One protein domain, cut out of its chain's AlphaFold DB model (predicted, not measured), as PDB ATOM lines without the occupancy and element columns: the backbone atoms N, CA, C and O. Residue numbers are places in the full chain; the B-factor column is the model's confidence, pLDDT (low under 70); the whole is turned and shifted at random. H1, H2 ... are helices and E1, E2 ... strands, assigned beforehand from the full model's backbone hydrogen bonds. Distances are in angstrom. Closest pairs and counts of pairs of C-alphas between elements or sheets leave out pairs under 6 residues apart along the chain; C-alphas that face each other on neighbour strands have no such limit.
ATOM      1  N   VAL A  25     354.293-204.160 139.726       96.62
ATOM      2  CA  VAL A  25     353.883-203.429 138.526       96.62
ATOM      3  C   VAL A  25     353.179-204.378 137.563       96.62
ATOM      4  O   VAL A  25     353.758-205.374 137.121       96.62
ATOM      5  N   GLN A  26     351.929-204.068 137.235       97.56
ATOM      6  CA  GLN A  26     351.123-204.878 136.322       97.56
ATOM      7  C   GLN A  26     351.365-204.487 134.861       97.56
ATOM      8  O   GLN A  26     351.813-203.382 134.549       97.56
ATOM      9  N   GLN A  27     351.037-205.388 133.935       95.62
ATOM     10  CA  GLN A  27     351.065-205.062 132.512       95.62
ATOM     11  C   GLN A  27     350.077-203.922 132.208       95.62
ATOM     12  O   GLN A  27     348.912-203.981 132.594       95.62
ATOM     13  N   GLY A  28     350.546-202.885 131.508       93.81
ATOM     14  CA  GLY A  28     349.746-201.701 131.177       93.81
ATOM     15  C   GLY A  28     349.686-200.632 132.274       93.81
ATOM     16  O   GLY A  28     349.086-199.582 132.050       93.81
ATOM     17  N   GLU A  29     350.312-200.852 133.433       96.31
ATOM     18  CA  GLU A  29     350.491-199.802 134.437       96.31
ATOM     19  C   GLU A  29     351.470-198.725 133.932       96.31
ATOM     20  O   GLU A  29     352.505-199.042 133.345       96.31
ATOM     21  N   ASP A  30     351.163-197.444 134.180       95.25
ATOM     22  CA  ASP A  30     352.059-196.322 133.860       95.25
ATOM     23  C   ASP A  30     353.241-196.295 134.849       95.25
ATOM     24  O   ASP A  30     353.214-195.631 135.892       95.25
ATOM     25  N   ASP A  31     354.269-197.090 134.550       96.81
ATOM     26  CA  ASP A  31     355.518-197.140 135.304       96.81
ATOM     27  C   ASP A  31     356.592-196.296 134.614       96.81
ATOM     28  O   ASP A  31     357.120-196.648 133.555       96.81
ATOM     29  N   VAL A  32     356.891-195.137 135.206       97.44
ATOM     30  CA  VAL A  32     357.747-194.109 134.608       97.44
ATOM     31  C   VAL A  32     358.827-193.686 135.588       97.44
ATOM     32  O   VAL A  32     358.537-193.229 136.695       97.44
ATOM     33  N   ALA A  33     360.076-193.763 135.139       97.81
ATOM     34  CA  ALA A  33     361.211-193.210 135.851       97.81
ATOM     35  C   ALA A  33     361.436-191.746 135.441       97.81
ATOM     36  O   ALA A  33     361.305-191.378 134.269       97.81
ATOM     37  N   THR A  34     361.775-190.896 136.409       96.62
ATOM     38  CA  THR A  34     361.867-189.443 136.219       96.62
ATOM     39  C   THR A  34     363.204-188.902 136.713       96.62
ATOM     40  O   THR A  34     363.641-189.184 137.828       96.62
ATOM     41  N   SER A  35     363.880-188.098 135.893       95.06
ATOM     42  CA  SER A  35     365.107-187.411 136.307       95.06
ATOM     43  C   SER A  35     364.793-186.240 137.246       95.06
ATOM     44  O   SER A  35     363.687-185.697 137.266       95.06
ATOM     45  N   VAL A  36     365.780-185.754 138.002       90.25
ATOM     46  CA  VAL A  36     365.629-184.528 138.826       90.25
ATOM     47  C   VAL A  36     365.158-183.327 137.987       90.25
ATOM     48  O   VAL A  36     364.360-182.490 138.432       90.25
ATOM     49  N   ALA A  37     365.618-183.284 136.737       87.88
ATOM     50  CA  ALA A  37     365.258-182.281 135.751       87.88
ATOM     51  C   ALA A  37     363.801-182.437 135.257       87.88
ATOM     52  O   ALA A  37     363.191-181.461 134.824       87.88
ATOM     53  N   GLY A  38     363.196-183.617 135.404       91.25
ATOM     54  CA  GLY A  38     361.814-183.914 135.020       91.25
ATOM     55  C   GLY A  38     361.683-184.580 133.652       91.25
ATOM     56  O   GLY A  38     360.583-184.641 133.110       91.25
ATOM     57  N   ASP A  39     362.789-185.023 133.056       94.06
ATOM     58  CA  ASP A  39     362.758-185.892 131.880       94.06
ATOM     59  C   ASP A  39     362.212-187.267 132.297       94.06
ATOM     60  O   ASP A  39     362.497-187.730 133.403       94.06
ATOM     61  N   ARG A  40     361.418-187.908 131.433       96.56
ATOM     62  CA  ARG A  40     360.658-189.123 131.762       96.56
ATOM     63  C   ARG A  40     361.010-190.266 130.816       96.56
ATOM     64  O   ARG A  40     361.175-190.030 129.619       96.56
ATOM     65  N   VAL A  41     361.084-191.486 131.337       98.06
ATOM     66  CA  VAL A  41     361.272-192.721 130.561       98.06
ATOM     67  C   VAL A  41     360.338-193.811 131.085       98.06
ATOM     68  O   VAL A  41     360.209-193.975 132.297       98.06
ATOM     69  N   TYR A  42     359.662-194.533 130.192       98.12
ATOM     70  CA  TYR A  42     358.889-195.718 130.564       98.12
ATOM     71  C   TYR A  42     359.830-196.790 131.103       98.12
ATOM     72  O   TYR A  42     360.860-197.049 130.498       98.12
ATOM     73  N   VAL A  43     359.504-197.419 132.227       97.62
ATOM     74  CA  VAL A  43     360.330-198.502 132.786       97.62
ATOM     75  C   VAL A  43     360.129-199.804 132.007       97.62
ATOM     76  O   VAL A  43     361.076-200.579 131.889       97.62
ATOM     77  N   ASP A  44     358.923-200.017 131.465       95.62
ATOM     78  CA  ASP A  44     358.533-201.149 130.606       95.62
ATOM     79  C   ASP A  44     359.029-202.515 131.119       95.62
ATOM     80  O   ASP A  44     359.691-203.286 130.426       95.62
ATOM     81  N   ALA A  45     358.767-202.783 132.400       96.75
ATOM     82  CA  ALA A  45     359.163-204.019 133.068       96.75
ATOM     83  C   ALA A  45     358.017-204.570 133.944       96.75
ATOM     84  O   ALA A  45     358.085-204.478 135.174       96.75
ATOM     85  N   PRO A  46     356.945-205.128 133.342       97.12
ATOM     86  CA  PRO A  46     355.875-205.784 134.096       97.12
ATOM     87  C   PRO A  46     356.438-206.862 135.031       97.12
ATOM     88  O   PRO A  46     357.291-207.642 134.624       97.12
ATOM     89  N   GLY A  47     355.982-206.910 136.281       97.31
ATOM     90  CA  GLY A  47     356.533-207.792 137.319       97.31
ATOM     91  C   GLY A  47     357.629-207.155 138.184       97.31
ATOM     92  O   GLY A  47     358.076-207.761 139.164       97.31
ATOM     93  N   ARG A  48     358.049-205.916 137.888       97.69
ATOM     94  CA  ARG A  48     358.915-205.139 138.788       97.69
ATOM     95  C   ARG A  48     358.215-204.958 140.139       97.69
ATOM     96  O   ARG A  48     357.059-204.550 140.183       97.69
ATOM     97  N   LYS A  49     358.916-205.238 141.240       98.06
ATOM     98  CA  LYS A  49     358.448-204.909 142.598       98.06
ATOM     99  C   LYS A  49     359.000-203.540 142.975       98.06
ATOM    100  O   LYS A  49     360.147-203.242 142.638       98.06
ATOM    101  N   TRP A  50     358.206-202.716 143.643       97.69
ATOM    102  CA  TRP A  50     358.727-201.493 144.254       97.69
ATOM    103  C   TRP A  50     359.707-201.826 145.366       97.69
ATOM    104  O   TRP A  50     359.597-202.880 145.992       97.69
ATOM    105  N   PHE A  51     360.668-200.929 145.585       97.56
ATOM    106  CA  PHE A  51     361.717-201.123 146.586       97.56
ATOM    107  C   PHE A  51     362.394-202.498 146.440       97.56
ATOM    108  O   PHE A  51     362.549-203.243 147.399       97.56
ATOM    109  N   ARG A  52     362.723-202.900 145.205       97.81
ATOM    110  CA  ARG A  52     363.329-204.209 144.940       97.81
ATOM    111  C   ARG A  52     364.757-204.246 145.483       97.81
ATOM    112  O   ARG A  52     365.612-203.492 145.020       97.81
ATOM    113  N   HIS A  53     365.004-205.180 146.395       98.06
ATOM    114  CA  HIS A  53     366.345-205.578 146.806       98.06
ATOM    115  C   HIS A  53     366.892-206.626 145.832       98.06
ATOM    116  O   HIS A  53     366.145-207.483 145.347       98.06
ATOM    117  N   VAL A  54     368.180-206.516 145.534       97.81
ATOM    118  CA  VAL A  54     368.950-207.448 144.713       97.81
ATOM    119  C   VAL A  54     370.331-207.658 145.323       97.81
ATOM    120  O   VAL A  54     370.792-206.858 146.137       97.81
ATOM    121  N   TRP A  55     371.013-208.702 144.880       97.06
ATOM    122  CA  TRP A  55     372.364-209.058 145.287       97.06
ATOM    123  C   TRP A  55     373.278-208.929 144.074       97.06
ATOM    124  O   TRP A  55     373.116-209.627 143.073       97.06
ATOM    125  N   LEU A  56     374.179-207.946 144.129       94.75
ATOM    126  CA  LEU A  56     375.169-207.695 143.081       94.75
ATOM    127  C   LEU A  56     376.547-208.078 143.589       94.75
ATOM    128  O   LEU A  56     376.830-207.911 144.770       94.75
ATOM    129  N   TRP A  57     377.411-208.528 142.689       92.19
ATOM    130  CA  TRP A  57     378.776-208.896 143.044       92.19
ATOM    131  C   TRP A  57     379.549-207.673 143.524       92.19
ATOM    132  O   TRP A  57     379.448-206.593 142.918       92.19
ATOM    133  N   ASP A  58     380.302-207.850 144.609       84.50
ATOM    134  CA  ASP A  58     381.127-206.784 145.165       84.50
ATOM    135  C   ASP A  58     382.159-206.313 144.122       84.50
ATOM    136  O   ASP A  58     382.655-207.083 143.289       84.50
ATOM    137  N   SER A  59     382.472-205.018 144.130       73.88
ATOM    138  CA  SER A  59     383.524-204.465 143.279       73.88
ATOM    139  C   SER A  59     384.873-205.114 143.564       73.88
ATOM    140  O   SER A  59     385.646-205.286 142.625       73.88
ATOM    141  N   ASP A  60     385.105-205.536 144.805       73.19
ATOM    142  CA  ASP A  60     386.373-206.112 145.257       73.19
ATOM    143  C   ASP A  60     386.599-207.547 144.739       73.19
ATOM    144  O   ASP A  60     387.673-208.110 144.919       73.19
ATOM    145  N   TYR A  61     385.613-208.134 144.046       65.31
ATOM    146  CA  TYR A  61     385.716-209.478 143.473       65.31
ATOM    147  C   TYR A  61     386.714-209.591 142.305       65.31
ATOM    148  O   TYR A  61     387.202-210.679 142.017       65.31
ATOM    149  N   THR A  62     387.027-208.493 141.614       60.84
ATOM    150  CA  THR A  62     387.944-208.518 140.460       60.84
ATOM    151  C   THR A  62     389.024-207.457 140.608       60.84
ATOM    152  O   THR A  62     388.731-206.378 141.120       60.84
ATOM    153  N   ASP A  63     390.182-207.669 139.985       65.31
ATOM    154  CA  ASP A  63     391.281-206.691 139.912       65.31
ATOM    155  C   ASP A  63     390.953-205.408 139.117       65.31
ATOM    156  O   ASP A  63     391.788-204.505 138.996       65.31
ATOM    157  N   ASP A  64     389.746-205.295 138.554       65.62
ATOM    158  CA  ASP A  64     389.303-204.079 137.884       65.62
ATOM    159  C   ASP A  64     389.164-202.919 138.881       65.62
ATOM    160  O   ASP A  64     388.156-202.751 139.571       65.62
ATOM    161  N   THR A  65     390.199-202.081 138.906       65.75
ATOM    162  CA  THR A  65     390.278-200.850 139.705       65.75
ATOM    163  C   THR A  65     389.327-199.745 139.236       65.75
ATOM    164  O   THR A  65     389.282-198.665 139.842       65.75
ATOM    165  N   THR A  66     388.565-199.958 138.157       70.81
ATOM    166  CA  THR A  66     387.695-198.930 137.587       70.81
ATOM    167  C   THR A  66     386.512-198.647 138.502       70.81
ATOM    168  O   THR A  66     385.477-199.303 138.500       70.81
ATOM    169  N   THR A  67     386.641-197.578 139.281       82.00
ATOM    170  CA  THR A  67     385.603-197.191 140.241       82.00
ATOM    171  C   THR A  67     384.412-196.477 139.602       82.00
ATOM    172  O   THR A  67     383.361-196.391 140.239       82.00
ATOM    173  N   THR A  68     384.559-195.936 138.384       92.25
ATOM    174  CA  THR A  68     383.596-195.013 137.757       92.25
ATOM    175  C   THR A  68     383.121-195.514 136.398       92.25
ATOM    176  O   THR A  68     383.916-195.919 135.559       92.25
ATOM    177  N   PHE A  69     381.814-195.419 136.155       94.00
ATOM    178  CA  PHE A  69     381.198-195.883 134.920       94.00
ATOM    179  C   PHE A  69     381.675-195.100 133.688       94.00
ATOM    180  O   PHE A  69     381.496-193.883 133.574       94.00
ATOM    181  N   GLU A  70     382.195-195.845 132.720       94.62
ATOM    182  CA  GLU A  70     382.575-195.372 131.389       94.62
ATOM    183  C   GLU A  70     381.731-196.041 130.287       94.62
ATOM    184  O   GLU A  70     381.798-197.261 130.132       94.62
ATOM    185  N   PRO A  71     380.988-195.280 129.457       95.62
ATOM    186  CA  PRO A  71     380.127-195.854 128.417       95.62
ATOM    187  C   PRO A  71     380.846-196.732 127.388       95.62
ATOM    188  O   PRO A  71     380.246-197.639 126.824       95.62
ATOM    189  N   LYS A  72     382.129-196.458 127.116       94.31
ATOM    190  CA  LYS A  72     382.895-197.192 126.099       94.31
ATOM    191  C   LYS A  72     383.236-198.616 126.532       94.31
ATOM    192  O   LYS A  72     383.228-199.502 125.689       94.31
ATOM    193  N   THR A  73     383.537-198.813 127.811       92.31
ATOM    194  CA  THR A  73     383.979-200.101 128.362       92.31
ATOM    195  C   THR A  73     382.870-200.829 129.112       92.31
ATOM    196  O   THR A  73     382.929-202.042 129.237       92.31
ATOM    197  N   HIS A  74     381.831-200.123 129.564       93.12
ATOM    198  CA  HIS A  74     380.755-200.710 130.373       93.12
ATOM    199  C   HIS A  74     379.365-200.552 129.758       93.12
ATOM    200  O   HIS A  74     378.397-201.098 130.278       93.12
ATOM    201  N   GLY A  75     379.231-199.760 128.693       94.25
ATOM    202  CA  GLY A  75     377.939-199.448 128.095       94.25
ATOM    203  C   GLY A  75     377.313-200.619 127.328       94.25
ATOM    204  O   GLY A  75     377.840-201.732 127.319       94.25
ATOM    205  N   PRO A  76     376.202-200.366 126.616       94.12
ATOM    206  CA  PRO A  76     375.395-201.399 125.959       94.12
ATOM    207  C   PRO A  76     376.112-202.166 124.833       94.12
ATOM    208  O   PRO A  76     375.627-203.202 124.384       94.12
ATOM    209  N   GLY A  77     377.251-201.654 124.350       93.25
ATOM    210  CA  GLY A  77     378.106-202.356 123.389       93.25
ATOM    211  C   GLY A  77     378.956-203.468 124.011       93.25
ATOM    212  O   GLY A  77     379.428-204.331 123.278       93.25
ATOM    213  N   VAL A  78     379.136-203.452 125.336       90.88
ATOM    214  CA  VAL A  78     379.964-204.412 126.086       90.88
ATOM    215  C   VAL A  78     379.110-205.229 127.053       90.88
ATOM    216  O   VAL A  78     379.175-206.453 127.061       90.88
ATOM    217  N   SER A  79     378.252-204.560 127.823       91.62
ATOM    218  CA  SER A  79     377.348-205.177 128.792       91.62
ATOM    219  C   SER A  79     375.913-205.146 128.274       91.62
ATOM    220  O   SER A  79     375.505-204.230 127.565       91.62
ATOM    221  N   LYS A  80     375.104-206.125 128.672       90.81
ATOM    222  CA  LYS A  80     373.648-206.092 128.497       90.81
ATOM    223  C   LYS A  80     372.986-206.292 129.844       90.81
ATOM    224  O   LYS A  80     373.475-207.062 130.671       90.81
ATOM    225  N   GLN A  81     371.849-205.641 130.041       92.75
ATOM    226  CA  GLN A  81     371.071-205.800 131.257       92.75
ATOM    227  C   GLN A  81     369.620-206.117 130.930       92.75
ATOM    228  O   GLN A  81     369.008-205.495 130.063       92.75
ATOM    229  N   SER A  82     369.084-207.107 131.639       94.12
ATOM    230  CA  SER A  82     367.668-207.443 131.577       94.12
ATOM    231  C   SER A  82     366.824-206.310 132.181       94.12
ATOM    232  O   SER A  82     367.261-205.664 133.141       94.12
ATOM    233  N   PRO A  83     365.592-206.087 131.687       96.00
ATOM    234  CA  PRO A  83     364.643-205.192 132.330       96.00
ATOM    235  C   PRO A  83     364.354-205.539 133.794       96.00
ATOM    236  O   PRO A  83     364.244-204.627 134.612       96.00
ATOM    237  N   LEU A  84     364.296-206.837 134.119       97.12
ATOM    238  CA  LEU A  84     364.006-207.390 135.449       97.12
ATOM    239  C   LEU A  84     365.195-208.178 136.008       97.12
ATOM    240  O   LEU A  84     365.976-208.718 135.214       97.12
ATOM    241  N   PRO A  85     365.402-208.204 137.338       96.50
ATOM    242  CA  PRO A  85     366.503-208.959 137.928       96.50
ATOM    243  C   PRO A  85     366.415-210.439 137.553       96.50
ATOM    244  O   PRO A  85     365.325-211.015 137.563       96.50
ATOM    245  N   GLY A  86     367.545-211.041 137.180       94.50
ATOM    246  CA  GLY A  86     367.638-212.488 137.003       94.50
ATOM    247  C   GLY A  86     367.567-213.229 138.339       94.50
ATOM    248  O   GLY A  86     367.725-212.629 139.396       94.50
ATOM    249  N   HIS A  87     367.374-214.548 138.296       92.50
ATOM    250  CA  HIS A  87     367.277-215.377 139.503       92.50
ATOM    251  C   HIS A  87     368.507-215.248 140.419       92.50
ATOM    252  O   HIS A  87     368.353-215.026 141.615       92.50
ATOM    253  N   SER A  88     369.712-215.255 139.841       90.69
ATOM    254  CA  SER A  88     370.971-215.080 140.579       90.69
ATOM    255  C   SER A  88     371.084-213.732 141.296       90.69
ATOM    256  O   SER A  88     371.818-213.608 142.262       90.69
ATOM    257  N   GLU A  89     370.383-212.702 140.816       95.00
ATOM    258  CA  GLU A  89     370.377-211.372 141.436       95.00
ATOM    259  C   GLU A  89     369.358-211.277 142.578       95.00
ATOM    260  O   GLU A  89     369.304-210.264 143.268       95.00
ATOM    261  N   LEU A  90     368.499-212.286 142.743       96.06
ATOM    262  CA  LEU A  90     367.435-212.331 143.746       96.06
ATOM    263  C   LEU A  90     367.780-213.233 144.933       96.06
ATOM    264  O   LEU A  90     366.950-213.380 145.830       96.06
ATOM    265  N   GLN A  91     368.970-213.829 144.938       94.12
ATOM    266  CA  GLN A  91     369.431-214.704 146.005       94.12
ATOM    267  C   GLN A  91     370.709-214.141 146.639       94.12
ATOM    268  O   GLN A  91     371.617-213.729 145.913       94.12
ATOM    269  N   PRO A  92     370.799-214.118 147.979       94.88
ATOM    270  CA  PRO A  92     372.033-213.766 148.659       94.88
ATOM    271  C   PRO A  92     373.122-214.803 148.381       94.88
ATOM    272  O   PRO A  92     372.852-215.999 148.302       94.88
ATOM    273  N   HIS A  93     374.366-214.340 148.291       89.50
ATOM    274  CA  HIS A  93     375.546-215.197 148.237       89.50
ATOM    275  C   HIS A  93     376.747-214.490 148.878       89.50
ATOM    276  O   HIS A  93     376.731-213.273 149.061       89.50
ATOM    277  N   SER A  94     377.791-215.249 149.215       89.88
ATOM    278  CA  SER A  94     378.957-214.769 149.977       89.88
ATOM    279  C   SER A  94     379.708-213.611 149.308       89.88
ATOM    280  O   SER A  94     380.223-212.736 149.992       89.88
ATOM    281  N   MET A  95     379.731-213.588 147.973       89.12
ATOM    282  CA  MET A  95     380.410-212.559 147.170       89.12
ATOM    283  C   MET A  95     379.513-211.377 146.762       89.12
ATOM    284  O   MET A  95     379.956-210.505 146.008       89.12
ATOM    285  N   ALA A  96     378.245-211.352 147.186       92.81
ATOM    286  CA  ALA A  96     377.325-210.280 146.830       92.81
ATOM    287  C   ALA A  96     377.044-209.326 147.975       92.81
ATOM    288  O   ALA A  96     376.898-209.689 149.139       92.81
ATOM    289  N   MET A  97     376.821-208.085 147.575       95.25
ATOM    290  CA  MET A  97     376.297-207.039 148.420       95.25
ATOM    291  C   MET A  97     374.827-206.778 148.104       95.25
ATOM    292  O   MET A  97     374.411-206.687 146.945       95.25
ATOM    293  N   GLU A  98     374.046-206.617 149.167       97.62
ATOM    294  CA  GLU A  98     372.644-206.235 149.077       97.62
ATOM    295  C   GLU A  98     372.514-204.790 148.561       97.62
ATOM    296  O   GLU A  98     373.154-203.848 149.046       97.62
ATOM    297  N   MET A  99     371.678-204.617 147.546       98.19
ATOM    298  CA  MET A  99     371.502-203.386 146.788       98.19
ATOM    299  C   MET A  99     370.016-203.105 146.595       98.19
ATOM    300  O   MET A  99     369.243-203.992 146.246       98.19
ATOM    301  N   LEU A 100     369.623-201.846 146.752       98.38
ATOM    302  CA  LEU A 100     368.283-201.369 146.436       98.38
ATOM    303  C   LEU A 100     368.275-200.795 145.017       98.38
ATOM    304  O   LEU A 100     369.052-199.889 144.704       98.38
ATOM    305  N   GLU A 101     367.396-201.299 144.156       98.44
ATOM    306  CA  GLU A 101     367.199-200.774 142.804       98.44
ATOM    307  C   GLU A 101     366.387-199.469 142.844       98.44
ATOM    308  O   GLU A 101     365.252-199.446 143.317       98.44
ATOM    309  N   ILE A 102     366.963-198.370 142.346       98.38
ATOM    310  CA  ILE A 102     366.417-197.008 142.527       98.38
ATOM    311  C   ILE A 102     365.976-196.315 141.237       98.38
ATOM    312  O   ILE A 102     365.343-195.254 141.293       98.38
ATOM    313  N   GLY A 103     366.324-196.854 140.069       98.31
ATOM    314  CA  GLY A 103     366.008-196.194 138.811       98.31
ATOM    315  C   GLY A 103     366.751-196.733 137.599       98.31
ATOM    316  O   GLY A 103     367.263-197.848 137.605       98.31
ATOM    317  N   LEU A 104     366.836-195.897 136.566       98.38
ATOM    318  CA  LEU A 104     367.481-196.189 135.290       98.38
ATOM    319  C   LEU A 104     368.535-195.136 134.930       98.38
ATOM    320  O   LEU A 104     368.434-193.969 135.312       98.38
ATOM    321  N   VAL A 105     369.515-195.531 134.127       98.06
ATOM    322  CA  VAL A 105     370.513-194.658 133.505       98.06
ATOM    323  C   VAL A 105     370.603-194.982 132.024       98.06
ATOM    324  O   VAL A 105     370.698-196.144 131.641       98.06
ATOM    325  N   LEU A 106     370.648-193.941 131.195       97.62
ATOM    326  CA  LEU A 106     370.993-194.068 129.787       97.62
ATOM    327  C   LEU A 106     372.502-194.360 129.653       97.62
ATOM    328  O   LEU A 106     373.324-193.450 129.745       97.62
ATOM    329  N   ALA A 107     372.874-195.627 129.507       97.12
ATOM    330  CA  ALA A 107     374.244-196.120 129.650       97.12
ATOM    331  C   ALA A 107     375.169-195.740 128.479       97.12
ATOM    332  O   ALA A 107     376.379-195.634 128.675       97.12
ATOM    333  N   ASP A 108     374.634-195.488 127.280       96.88
ATOM    334  CA  ASP A 108     375.425-195.034 126.124       96.88
ATOM    335  C   ASP A 108     375.937-193.589 126.294       96.88
ATOM    336  O   ASP A 108     377.037-193.239 125.858       96.88
ATOM    337  N   ASN A 109     375.159-192.745 126.975       96.56
ATOM    338  CA  ASN A 109     375.480-191.360 127.272       96.56
ATOM    339  C   ASN A 109     374.772-190.880 128.555       96.56
ATOM    340  O   ASN A 109     373.799-190.115 128.491       96.56
ATOM    341  N   PRO A 110     375.302-191.227 129.744       96.19
ATOM    342  CA  PRO A 110     374.649-190.911 131.016       96.19
ATOM    343  C   PRO A 110     374.454-189.414 131.266       96.19
ATOM    344  O   PRO A 110     373.553-188.995 131.990       96.19
ATOM    345  N   LYS A 111     375.289-188.577 130.640       94.38
ATOM    346  CA  LYS A 111     375.266-187.119 130.805       94.38
ATOM    347  C   LYS A 111     374.360-186.409 129.797       94.38
ATOM    348  O   LYS A 111     374.225-185.191 129.895       94.38
ATOM    349  N   LYS A 112     373.708-187.125 128.868       92.69
ATOM    350  CA  LYS A 112     372.860-186.551 127.801       92.69
ATOM    351  C   LYS A 112     371.804-185.577 128.322       92.69
ATOM    352  O   LYS A 112     371.549-184.553 127.694       92.69
ATOM    353  N   PHE A 113     371.210-185.889 129.471       88.50
ATOM    354  CA  PHE A 113     370.145-185.089 130.087       88.50
ATOM    355  C   PHE A 113     370.631-184.239 131.263       88.50
ATOM    356  O   PHE A 113     369.830-183.630 131.971       88.50
ATOM    357  N   HIS A 114     371.945-184.176 131.481       83.56
ATOM    358  CA  HIS A 114     372.503-183.398 132.568       83.56
ATOM    359  C   HIS A 114     372.485-181.901 132.227       83.56
ATOM    360  O   HIS A 114     372.988-181.471 131.190       83.56
ATOM    361  N   GLU A 115     371.917-181.076 133.109       65.25
ATOM    362  CA  GLU A 115     371.600-179.672 132.799       65.25
ATOM    363  C   GLU A 115     372.824-178.744 132.677       65.25
ATOM    364  O   GLU A 115     372.682-177.579 132.286       65.25
ATOM    365  N   THR A 116     374.038-179.221 132.954       59.56
ATOM    366  CA  THR A 116     375.259-178.405 132.909       59.56
ATOM    367  C   THR A 116     375.783-178.217 131.487       59.56
ATOM    368  O   THR A 116     376.835-178.741 131.129       59.56
ATOM    369  N   GLU A 133     357.947-181.282 124.854       93.50
ATOM    370  CA  GLU A 133     357.803-181.805 123.490       93.50
ATOM    371  C   GLU A 133     358.343-183.230 123.353       93.50
ATOM    372  O   GLU A 133     357.752-184.037 122.643       93.50
ATOM    373  N   ARG A 134     359.437-183.567 124.053       94.06
ATOM    374  CA  ARG A 134     359.992-184.929 124.044       94.06
ATOM    375  C   ARG A 134     359.043-185.954 124.666       94.06
ATOM    376  O   ARG A 134     359.073-187.112 124.264       94.06
ATOM    377  N   GLY A 135     358.230-185.542 125.639       95.62
ATOM    378  CA  GLY A 135     357.326-186.436 126.358       95.62
ATOM    379  C   GLY A 135     358.064-187.516 127.158       95.62
ATOM    380  O   GLY A 135     359.183-187.308 127.635       95.62
ATOM    381  N   THR A 136     357.410-188.666 127.331       97.19
ATOM    382  CA  THR A 136     358.004-189.848 127.969       97.19
ATOM    383  C   THR A 136     358.736-190.680 126.919       97.19
ATOM    384  O   THR A 136     358.147-191.098 125.924       97.19
ATOM    385  N   MET A 137     360.024-190.921 127.140       97.38
ATOM    386  CA  MET A 137     360.862-191.729 126.255       97.38
ATOM    387  C   MET A 137     360.560-193.221 126.427       97.38
ATOM    388  O   MET A 137     360.251-193.667 127.531       97.38
ATOM    389  N   ALA A 138     360.689-193.999 125.355       97.38
ATOM    390  CA  ALA A 138     360.668-195.455 125.446       97.38
ATOM    391  C   ALA A 138     361.993-195.974 126.023       97.38
ATOM    392  O   ALA A 138     363.058-195.410 125.745       97.38
ATOM    393  N   ARG A 139     361.926-197.048 126.811       96.81
ATOM    394  CA  ARG A 139     363.107-197.801 127.227       96.81
ATOM    395  C   ARG A 139     363.543-198.730 126.104       96.81
ATOM    396  O   ARG A 139     362.728-199.355 125.440       96.81
ATOM    397  N   ASP A 140     364.849-198.826 125.932       95.94
ATOM    398  CA  ASP A 140     365.511-199.783 125.056       95.94
ATOM    399  C   ASP A 140     366.698-200.430 125.797       95.94
ATOM    400  O   ASP A 140     366.914-200.200 126.992       95.94
ATOM    401  N   ASN A 141     367.495-201.225 125.083       95.62
ATOM    402  CA  ASN A 141     368.640-201.947 125.646       95.62
ATOM    403  C   ASN A 141     369.818-201.044 126.064       95.62
ATOM    404  O   ASN A 141     370.813-201.549 126.582       95.62
ATOM    405  N   THR A 142     369.740-199.729 125.843       97.00
ATOM    406  CA  THR A 142     370.744-198.762 126.310       97.00
ATOM    407  C   THR A 142     370.479-198.279 127.734       97.00
ATOM    408  O   THR A 142     371.312-197.574 128.300       97.00
ATOM    409  N   TRP A 143     369.354-198.662 128.342       97.75
ATOM    410  CA  TRP A 143     368.989-198.257 129.698       97.75
ATOM    411  C   TRP A 143     369.348-199.321 130.725       97.75
ATOM    412  O   TRP A 143     368.738-200.392 130.776       97.75
ATOM    413  N   PHE A 144     370.305-198.995 131.584       97.94
ATOM    414  CA  PHE A 144     370.722-199.856 132.685       97.94
ATOM    415  C   PHE A 144     370.033-199.441 133.985       97.94
ATOM    416  O   PHE A 144     369.638-198.291 134.154       97.94
ATOM    417  N   ARG A 145     369.887-200.379 134.914       98.19
ATOM    418  CA  ARG A 145     369.341-200.189 136.254       98.19
ATOM    419  C   ARG A 145     370.390-199.568 137.167       98.19
ATOM    420  O   ARG A 145     371.571-199.922 137.124       98.19
ATOM    421  N   ALA A 146     369.922-198.638 137.986       98.19
ATOM    422  CA  ALA A 146     370.693-197.930 138.987       98.19
ATOM    423  C   ALA A 146     370.394-198.481 140.381       98.19
ATOM    424  O   ALA A 146     369.249-198.811 140.693       98.19
ATOM    425  N   TYR A 147     371.414-198.495 141.229       98.38
ATOM    426  CA  TYR A 147     371.371-199.096 142.553       98.38
ATOM    427  C   TYR A 147     371.970-198.175 143.613       98.38
ATOM    428  O   TYR A 147     372.775-197.287 143.318       98.38
ATOM    429  N   ILE A 148     371.608-198.419 144.865       98.00
ATOM    430  CA  ILE A 148     372.274-197.888 146.055       98.00
ATOM    431  C   ILE A 148     372.528-199.047 147.021       98.00
ATOM    432  O   ILE A 148     371.679-199.923 147.170       98.00
ATOM    433  N   LYS A 149     373.700-199.062 147.664       97.50
ATOM    434  CA  LYS A 149     374.051-200.102 148.640       97.50
ATOM    435  C   LYS A 149     373.101-200.026 149.834       97.50
ATOM    436  O   LYS A 149     372.885-198.928 150.354       97.50
ATOM    437  N   VAL A 150     372.571-201.170 150.264       97.75
ATOM    438  CA  VAL A 150     371.818-201.261 151.518       97.75
ATOM    439  C   VAL A 150     372.799-201.150 152.684       97.75
ATOM    440  O   VAL A 150     373.860-201.773 152.682       97.75
ATOM    441  N   THR A 151     372.479-200.315 153.667       96.75
ATOM    442  CA  THR A 151     373.345-200.036 154.820       96.75
ATOM    443  C   THR A 151     372.588-200.199 156.125       96.75
ATOM    444  O   THR A 151     371.366-200.087 156.154       96.75
ATOM    445  N   ASP A 152     373.297-200.410 157.230       95.56
ATOM    446  CA  ASP A 152     372.637-200.597 158.527       95.56
ATOM    447  C   ASP A 152     371.924-199.326 158.995       95.56
ATOM    448  O   ASP A 152     370.796-199.394 159.470       95.56
ATOM    449  N   SER A 153     372.523-198.155 158.766       94.00
ATOM    450  CA  SER A 153     371.964-196.848 159.124       94.00
ATOM    451  C   SER A 153     371.929-195.880 157.936       94.00
ATOM    452  O   SER A 153     372.574-196.095 156.901       94.00
ATOM    453  N   ILE A 154     371.154-194.796 158.063       92.38
ATOM    454  CA  ILE A 154     371.015-193.768 157.020       92.38
ATOM    455  C   ILE A 154     372.350-193.045 156.808       92.38
ATOM    456  O   ILE A 154     372.786-192.237 157.626       92.38
ATOM    457  N   GLN A 155     372.959-193.256 155.642       91.62
ATOM    458  CA  GLN A 155     374.250-192.658 155.311       91.62
ATOM    459  C   GLN A 155     374.189-191.130 155.144       91.62
ATOM    460  O   GLN A 155     373.186-190.528 154.725       91.62
ATOM    461  N   SER A 156     375.314-190.461 155.403       88.81
ATOM    462  CA  SER A 156     375.448-189.017 155.169       88.81
ATOM    463  C   SER A 156     375.415-188.686 153.670       88.81
ATOM    464  O   SER A 156     374.720-187.752 153.247       88.81
ATOM    465  N   GLN A 157     376.069-189.513 152.852       90.06
ATOM    466  CA  GLN A 157     376.175-189.378 151.401       90.06
ATOM    467  C   GLN A 157     375.486-190.542 150.682       90.06
ATOM    468  O   GLN A 157     375.482-191.666 151.168       90.06
ATOM    469  N   ALA A 158     374.904-190.266 149.513       92.06
ATOM    470  CA  ALA A 158     374.366-191.298 148.632       92.06
ATOM    471  C   ALA A 158     375.411-191.618 147.559       92.06
ATOM    472  O   ALA A 158     375.652-190.785 146.678       92.06
ATOM    473  N   LYS A 159     376.024-192.803 147.634       95.56
ATOM    474  CA  LYS A 159     376.822-193.367 146.541       95.56
ATOM    475  C   LYS A 159     375.923-194.308 145.749       95.56
ATOM    476  O   LYS A 159     375.287-195.177 146.332       95.56
ATOM    477  N   VAL A 160     375.836-194.085 144.446       97.00
ATOM    478  CA  VAL A 160     374.944-194.835 143.558       97.00
ATOM    479  C   VAL A 160     375.752-195.547 142.490       97.00
ATOM    480  O   VAL A 160     376.838-195.100 142.107       97.00
ATOM    481  N   PHE A 161     375.203-196.652 142.016       96.75
ATOM    482  CA  PHE A 161     375.890-197.606 141.166       96.75
ATOM    483  C   PHE A 161     375.032-197.975 139.960       96.75
ATOM    484  O   PHE A 161     373.816-197.798 139.973       96.75
ATOM    485  N   ILE A 162     375.664-198.508 138.923       96.12
ATOM    486  CA  ILE A 162     375.017-199.160 137.785       96.12
ATOM    487  C   ILE A 162     375.469-200.610 137.762       96.12
ATOM    488  O   ILE A 162     376.657-200.884 137.922       96.12
ATOM    489  N   GLY A 163     374.529-201.519 137.526       93.12
ATOM    490  CA  GLY A 163     374.842-202.928 137.306       93.12
ATOM    491  C   GLY A 163     375.409-203.141 135.904       93.12
ATOM    492  O   GLY A 163     374.703-202.908 134.925       93.12
ATOM    493  N   CYS A 164     376.648-203.614 135.804       91.81
ATOM    494  CA  CYS A 164     377.313-203.926 134.537       91.81
ATOM    495  C   CYS A 164     377.799-205.378 134.539       91.81
ATOM    496  O   CYS A 164     378.350-205.835 135.537       91.81
ATOM    497  N   ARG A 165     377.609-206.104 133.431       80.75
ATOM    498  CA  ARG A 165     378.178-207.444 133.232       80.75
ATOM    499  C   ARG A 165     379.540-207.292 132.569       80.75
ATOM    500  O   ARG A 165     379.589-206.997 131.380       80.75
ATOM    501  N   ILE A 166     380.613-207.406 133.348       64.88
ATOM    502  CA  ILE A 166     381.988-207.174 132.867       64.88
ATOM    503  C   ILE A 166     382.776-208.494 132.784       64.88
ATOM    504  O   ILE A 166     383.560-208.650 131.858       64.88
ATOM    505  N   LEU A 167     382.515-209.457 133.681       62.31
ATOM    506  CA  LEU A 167     383.101-210.806 133.688       62.31
ATOM    507  C   LEU A 167     382.077-211.844 134.184       62.31
ATOM    508  O   LEU A 167     381.157-211.496 134.928       62.31
ATOM    509  N   ASP A 168     382.193-213.083 133.696       71.44
ATOM    510  CA  ASP A 168     381.425-214.283 134.096       71.44
ATOM    511  C   ASP A 168     379.895-214.168 134.019       71.44
ATOM    512  O   ASP A 168     379.132-214.933 134.598       71.44
ATOM    513  N   GLY A 169     379.404-213.176 133.274       79.56
ATOM    514  CA  GLY A 169     377.974-212.931 133.112       79.56
ATOM    515  C   GLY A 169     377.282-212.355 134.353       79.56
ATOM    516  O   GLY A 169     376.071-212.114 134.290       79.56
ATOM    517  N   HIS A 170     378.012-212.068 135.431       85.81
ATOM    518  CA  HIS A 170     377.478-211.516 136.673       85.81
ATOM    519  C   HIS A 170     377.411-209.985 136.656       85.81
ATOM    520  O   HIS A 170     378.236-209.310 136.040       85.81
ATOM    521  N   LEU A 171     376.403-209.408 137.324       91.38
ATOM    522  CA  LEU A 171     376.286-207.953 137.451       91.38
ATOM    523  C   LEU A 171     377.138-207.439 138.612       91.38
ATOM    524  O   LEU A 171     376.911-207.802 139.765       91.38
ATOM    525  N   ARG A 172     378.045-206.517 138.293       91.62
ATOM    526  CA  ARG A 172     378.859-205.758 139.245       91.62
ATOM    527  C   ARG A 172     378.371-204.324 139.363       91.62
ATOM    528  O   ARG A 172     377.878-203.739 138.396       91.62
ATOM    529  N   ALA A 173     378.530-203.749 140.547       93.44
ATOM    530  CA  ALA A 173     378.152-202.374 140.832       93.44
ATOM    531  C   ALA A 173     379.290-201.394 140.486       93.44
ATOM    532  O   ALA A 173     380.291-201.324 141.191       93.44
ATOM    533  N   ILE A 174     379.124-200.574 139.442       94.12
ATOM    534  CA  ILE A 174     380.081-199.507 139.088       94.12
ATOM    535  C   ILE A 174     379.523-198.147 139.492       94.12
ATOM    536  O   ILE A 174     378.371-197.835 139.188       94.12
ATOM    537  N   THR A 175     380.323-197.299 140.144       95.31
ATOM    538  CA  THR A 175     379.852-195.986 140.618       95.31
ATOM    539  C   THR A 175     379.420-195.092 139.454       95.31
ATOM    540  O   THR A 175     380.137-194.953 138.460       95.31
ATOM    541  N   ILE A 176     378.293-194.393 139.611       96.44
ATOM    542  CA  ILE A 176     377.897-193.299 138.721       96.44
ATOM    543  C   ILE A 176     377.505-192.035 139.494       96.44
ATOM    544  O   ILE A 176     377.124-192.056 140.662       96.44
ATOM    545  N   GLU A 177     377.572-190.887 138.825       95.38
ATOM    546  CA  GLU A 177     376.981-189.652 139.316       95.38
ATOM    547  C   GLU A 177     375.444-189.754 139.370       95.38
ATOM    548  O   GLU A 177     374.772-189.830 138.343       95.38
ATOM    549  N   ILE A 178     374.880-189.620 140.569       95.44
ATOM    550  CA  ILE A 178     373.430-189.609 140.859       95.44
ATOM    551  C   ILE A 178     372.571-188.705 139.969       95.44
ATOM    552  O   ILE A 178     371.413-188.995 139.697       95.44
ATOM    553  N   LYS A 179     373.147-187.618 139.462       94.38
ATOM    554  CA  LYS A 179     372.492-186.678 138.544       94.38
ATOM    555  C   LYS A 179     372.161-187.280 137.165       94.38
ATOM    556  O   LYS A 179     371.457-186.640 136.390       94.38
ATOM    557  N   CYS A 180     372.690-188.466 136.856       96.25
ATOM    558  CA  CYS A 180     372.425-189.215 135.625       96.25
ATOM    559  C   CYS A 180     371.248-190.197 135.766       96.25
ATOM    560  O   CYS A 180     370.889-190.849 134.788       96.25
ATOM    561  N   ILE A 181     370.664-190.327 136.965       97.31
ATOM    562  CA  ILE A 181     369.616-191.308 137.260       97.31
ATOM    563  C   ILE A 181     368.227-190.736 136.954       97.31
ATOM    564  O   ILE A 181     367.892-189.600 137.306       97.31
ATOM    565  N   PHE A 182     367.408-191.570 136.323       97.81
ATOM    566  CA  PHE A 182     365.959-191.456 136.251       97.81
ATOM    567  C   PHE A 182     365.390-192.324 137.368       97.81
ATOM    568  O   PHE A 182     365.491-193.543 137.306       97.81
ATOM    569  N   PHE A 183     364.845-191.708 138.409       98.00
ATOM    570  CA  PHE A 183     364.400-192.414 139.608       98.00
ATOM    571  C   PHE A 183     363.023-193.024 139.405       98.00
ATOM    572  O   PHE A 183     362.167-192.395 138.775       98.00
ATOM    573  N   TYR A 184     362.789-194.211 139.963       98.19
ATOM    574  CA  TYR A 184     361.446-194.785 139.987       98.19
ATOM    575  C   TYR A 184     360.479-193.925 140.805       98.19
ATOM    576  O   TYR A 184     360.886-193.153 141.682       98.19
ATOM    577  N   LYS A 185     359.186-194.032 140.487       96.06
ATOM    578  CA  LYS A 185     358.139-193.166 141.046       96.06
ATOM    579  C   LYS A 185     358.026-193.261 142.568       96.06
ATOM    580  O   LYS A 185     357.676-192.271 143.193       96.06
ATOM    581  N   GLU A 186     358.380-194.396 143.163       96.06
ATOM    582  CA  GLU A 186     358.397-194.591 144.615       96.06
ATOM    583  C   GLU A 186     359.510-193.809 145.343       96.06
ATOM    584  O   GLU A 186     359.397-193.546 146.537       96.06
ATOM    585  N   PHE A 187     360.560-193.380 144.633       96.56
ATOM    586  CA  PHE A 187     361.636-192.536 145.180       96.56
ATOM    587  C   PHE A 187     361.501-191.064 144.783       96.56
ATOM    588  O   PHE A 187     362.140-190.191 145.380       96.56
ATOM    589  N   TYR A 188     360.711-190.783 143.747       90.88
ATOM    590  CA  TYR A 188     360.541-189.444 143.208       90.88
ATOM    591  C   TYR A 188     359.393-188.726 143.923       90.88
ATOM    592  O   TYR A 188     358.311-189.293 144.076       90.88
ATOM    593  N   PRO A 189     359.571-187.464 144.346       81.12
ATOM    594  CA  PRO A 189     358.477-186.729 144.955       81.12
ATOM    595  C   PRO A 189     357.365-186.532 143.923       81.12
ATOM    596  O   PRO A 189     357.633-186.169 142.776       81.12
ATOM    597  N   GLY A 190     356.116-186.728 144.342       77.25
ATOM    598  CA  GLY A 190     354.950-186.428 143.515       77.25
ATOM    599  C   GLY A 190     354.890-184.962 143.053       77.25
ATOM    600  O   GLY A 190     355.784-184.144 143.290       77.25
ATOM    601  N   VAL A 191     353.784-184.599 142.403       69.19
ATOM    602  CA  VAL A 191     353.578-183.287 141.749       69.19
ATOM    603  C   VAL A 191     353.733-182.087 142.709       69.19
ATOM    604  O   VAL A 191     353.965-180.957 142.271       69.19
ATOM    605  N   ASP A 192     353.681-182.323 144.019       74.56
ATOM    606  CA  ASP A 192     353.724-181.298 145.062       74.56
ATOM    607  C   ASP A 192     355.074-180.571 145.181       74.56
ATOM    608  O   ASP A 192     355.127-179.413 145.613       74.56
ATOM    609  N   VAL A 193     356.182-181.177 144.740       80.44
ATOM    610  CA  VAL A 193     357.514-180.552 144.825       80.44
ATOM    611  C   VAL A 193     357.878-179.857 143.509       80.44
ATOM    612  O   VAL A 193     358.527-180.398 142.609       80.44
ATOM    613  N   LYS A 194     357.478-178.586 143.399       79.50
ATOM    614  CA  LYS A 194     357.667-177.779 142.176       79.50
ATOM    615  C   LYS A 194     359.131-177.428 141.882       79.50
ATOM    616  O   LYS A 194     359.517-177.310 140.720       79.50
ATOM    617  N   ASN A 195     359.947-177.247 142.918       84.81
ATOM    618  CA  ASN A 195     361.329-176.785 142.797       84.81
ATOM    619  C   ASN A 195     362.301-177.956 142.578       84.81
ATOM    620  O   ASN A 195     362.378-178.855 143.408       84.81
ATOM    621  N   ALA A 196     363.103-177.903 141.509       84.62
ATOM    622  CA  ALA A 196     364.098-178.930 141.186       84.62
ATOM    623  C   ALA A 196     365.112-179.175 142.317       84.62
ATOM    624  O   ALA A 196     365.491-180.316 142.558       84.62
ATOM    625  N   LYS A 197     365.511-178.125 143.051       86.56
ATOM    626  CA  LYS A 197     366.427-178.258 144.194       86.56
ATOM    627  C   LYS A 197     365.795-179.047 145.341       86.56
ATOM    628  O   LYS A 197     366.458-179.877 145.952       86.56
ATOM    629  N   ASP A 198     364.519-178.793 145.616       88.62
ATOM    630  CA  ASP A 198     363.791-179.508 146.663       88.62
ATOM    631  C   ASP A 198     363.493-180.945 146.228       88.62
ATOM    632  O   ASP A 198     363.559-181.849 147.055       88.62
ATOM    633  N   ARG A 199     363.253-181.181 144.927       90.44
ATOM    634  CA  ARG A 199     363.124-182.537 144.375       90.44
ATOM    635  C   ARG A 199     364.408-183.339 144.509       90.44
ATOM    636  O   ARG A 199     364.354-184.479 144.955       90.44
ATOM    637  N   ASP A 200     365.549-182.747 144.159       91.50
ATOM    638  CA  ASP A 200     366.864-183.374 144.332       91.50
ATOM    639  C   ASP A 200     367.116-183.715 145.807       91.50
ATOM    640  O   ASP A 200     367.463-184.847 146.134       91.50
ATOM    641  N   ALA A 201     366.867-182.762 146.711       91.00
ATOM    642  CA  ALA A 201     367.040-182.967 148.145       91.00
ATOM    643  C   ALA A 201     366.117-184.062 148.706       91.00
ATOM    644  O   ALA A 201     366.590-184.903 149.472       91.00
ATOM    645  N   TYR A 202     364.837-184.072 148.311       93.81
ATOM    646  CA  TYR A 202     363.877-185.115 148.682       93.81
ATOM    647  C   TYR A 202     364.345-186.480 148.185       93.81
ATOM    648  O   TYR A 202     364.536-187.383 148.989       93.81
ATOM    649  N   THR A 203     364.603-186.609 146.880       95.12
ATOM    650  CA  THR A 203     364.955-187.887 146.239       95.12
ATOM    651  C   THR A 203     366.220-188.476 146.859       95.12
ATOM    652  O   THR A 203     366.268-189.659 147.184       95.12
ATOM    653  N   ARG A 204     367.235-187.639 147.121       95.25
ATOM    654  CA  ARG A 204     368.469-188.050 147.812       95.25
ATOM    655  C   ARG A 204     368.229-188.548 149.227       95.25
ATOM    656  O   ARG A 204     368.963-189.420 149.677       95.25
ATOM    657  N   GLN A 205     367.296-187.957 149.967       94.56
ATOM    658  CA  GLN A 205     366.958-188.475 151.289       94.56
ATOM    659  C   GLN A 205     366.108-189.739 151.195       94.56
ATOM    660  O   GLN A 205     366.399-190.668 151.936       94.56
ATOM    661  N   ALA A 206     365.155-189.806 150.263       96.12
ATOM    662  CA  ALA A 206     364.298-190.967 150.052       96.12
ATOM    663  C   ALA A 206     365.131-192.222 149.769       96.12
ATOM    664  O   ALA A 206     365.027-193.198 150.503       96.12
ATOM    665  N   ILE A 207     366.040-192.183 148.786       97.75
ATOM    666  CA  ILE A 207     366.864-193.360 148.458       97.75
ATOM    667  C   ILE A 207     367.743-193.807 149.634       97.75
ATOM    668  O   ILE A 207     367.920-194.999 149.835       97.75
ATOM    669  N   LYS A 208     368.266-192.874 150.443       96.12
ATOM    670  CA  LYS A 208     369.077-193.212 151.625       96.12
ATOM    671  C   LYS A 208     368.233-193.767 152.767       96.12
ATOM    672  O   LYS A 208     368.705-194.619 153.502       96.12
ATOM    673  N   TYR A 209     367.015-193.255 152.927       96.00
ATOM    674  CA  TYR A 209     366.061-193.739 153.913       96.00
ATOM    675  C   TYR A 209     365.639-195.172 153.584       96.00
ATOM    676  O   TYR A 209     365.729-196.051 154.434       96.00
ATOM    677  N   TYR A 210     365.239-195.435 152.340       97.50
ATOM    678  CA  TYR A 210     364.816-196.770 151.921       97.50
ATOM    679  C   TYR A 210     365.980-197.766 151.863       97.50
ATOM    680  O   TYR A 210     365.790-198.916 152.231       97.50
ATOM    681  N   ALA A 211     367.200-197.328 151.544       97.38
ATOM    682  CA  ALA A 211     368.382-198.192 151.584       97.38
ATOM    683  C   ALA A 211     368.898-198.514 153.001       97.38
ATOM    684  O   ALA A 211     369.756-199.377 153.145       97.38
ATOM    685  N   ALA A 212     368.435-197.823 154.048       97.00
ATOM    686  CA  ALA A 212     368.869-198.094 155.416       97.00
ATOM    687  C   ALA A 212     368.006-199.180 156.076       97.00
ATOM    688  O   ALA A 212     366.779-199.102 156.010       97.00
TER     689      ALA A 212
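Overview. This is residues 25 to 116 and 133 to 212 of the 388 residues of an uncharacterized protein of Fusarium flagelliforme (UniProt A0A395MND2). With little regular structure, the domain is a five-stranded antiparallel sheet, E3-E4-E5-E7-E8, curled like part of a barrel and folded at E5, E3 and E4 facing E7 and E8. H2 grazes it near E4 and E5. Of 172 printed residues, 64 are in named elements, E1 E2 E3 H1 E4 E5 E6 E7 E8 H2, class mixed; it is compact, radius of gyration of the C-alphas 15.2 A, spans 44 by 36 by 36 A.

Arrangement. E1, residues 32 to 35, and E2, 40 to 42, form a hairpin, N 33 to O 41 2.9 A. Antiparallel neighbours are E3, 53 to 57, and E4, 96 to 106, N 54 to O 99 2.8 A; E4 and E5, 143 to 149, N 102 to O 146 2.9 A; E5 and E7, 160 to 165, N 147 to O 161 2.8 A; and E7 and E8, 171 to 176, a hairpin, N 162 to O 174 2.8 A. E5 runs on into E6, 151 to 153, which pairs with no named strand. H1, 71 to 74, and H2, 196 to 210, only graze the sheet; the closest C-alphas of E4 and H2, Ile 102 and Ile 207, are 7.0 A apart. H2 has 10 of 11 O i to N i+4 pairs within hydrogen-bond range; H1 is too short for one.

Along the chain. E1 begins at C-alpha 32 (357.747, -194.109, 134.608); H2, 20.8 A long, ends at C-alpha 210 (364.816, -196.770, 151.921). E4 is 24.4 A long.

Size, cuts and confidence. Residues 117 to 132 are not printed; C-alphas 116 and 133 are 20.1 A apart. Links E3 to H1, H1 to E4 and E8 to H2 are long. The model's pLDDT is under 70 at residues 61 to 65, 115 to 116, 166 to 167 and 191.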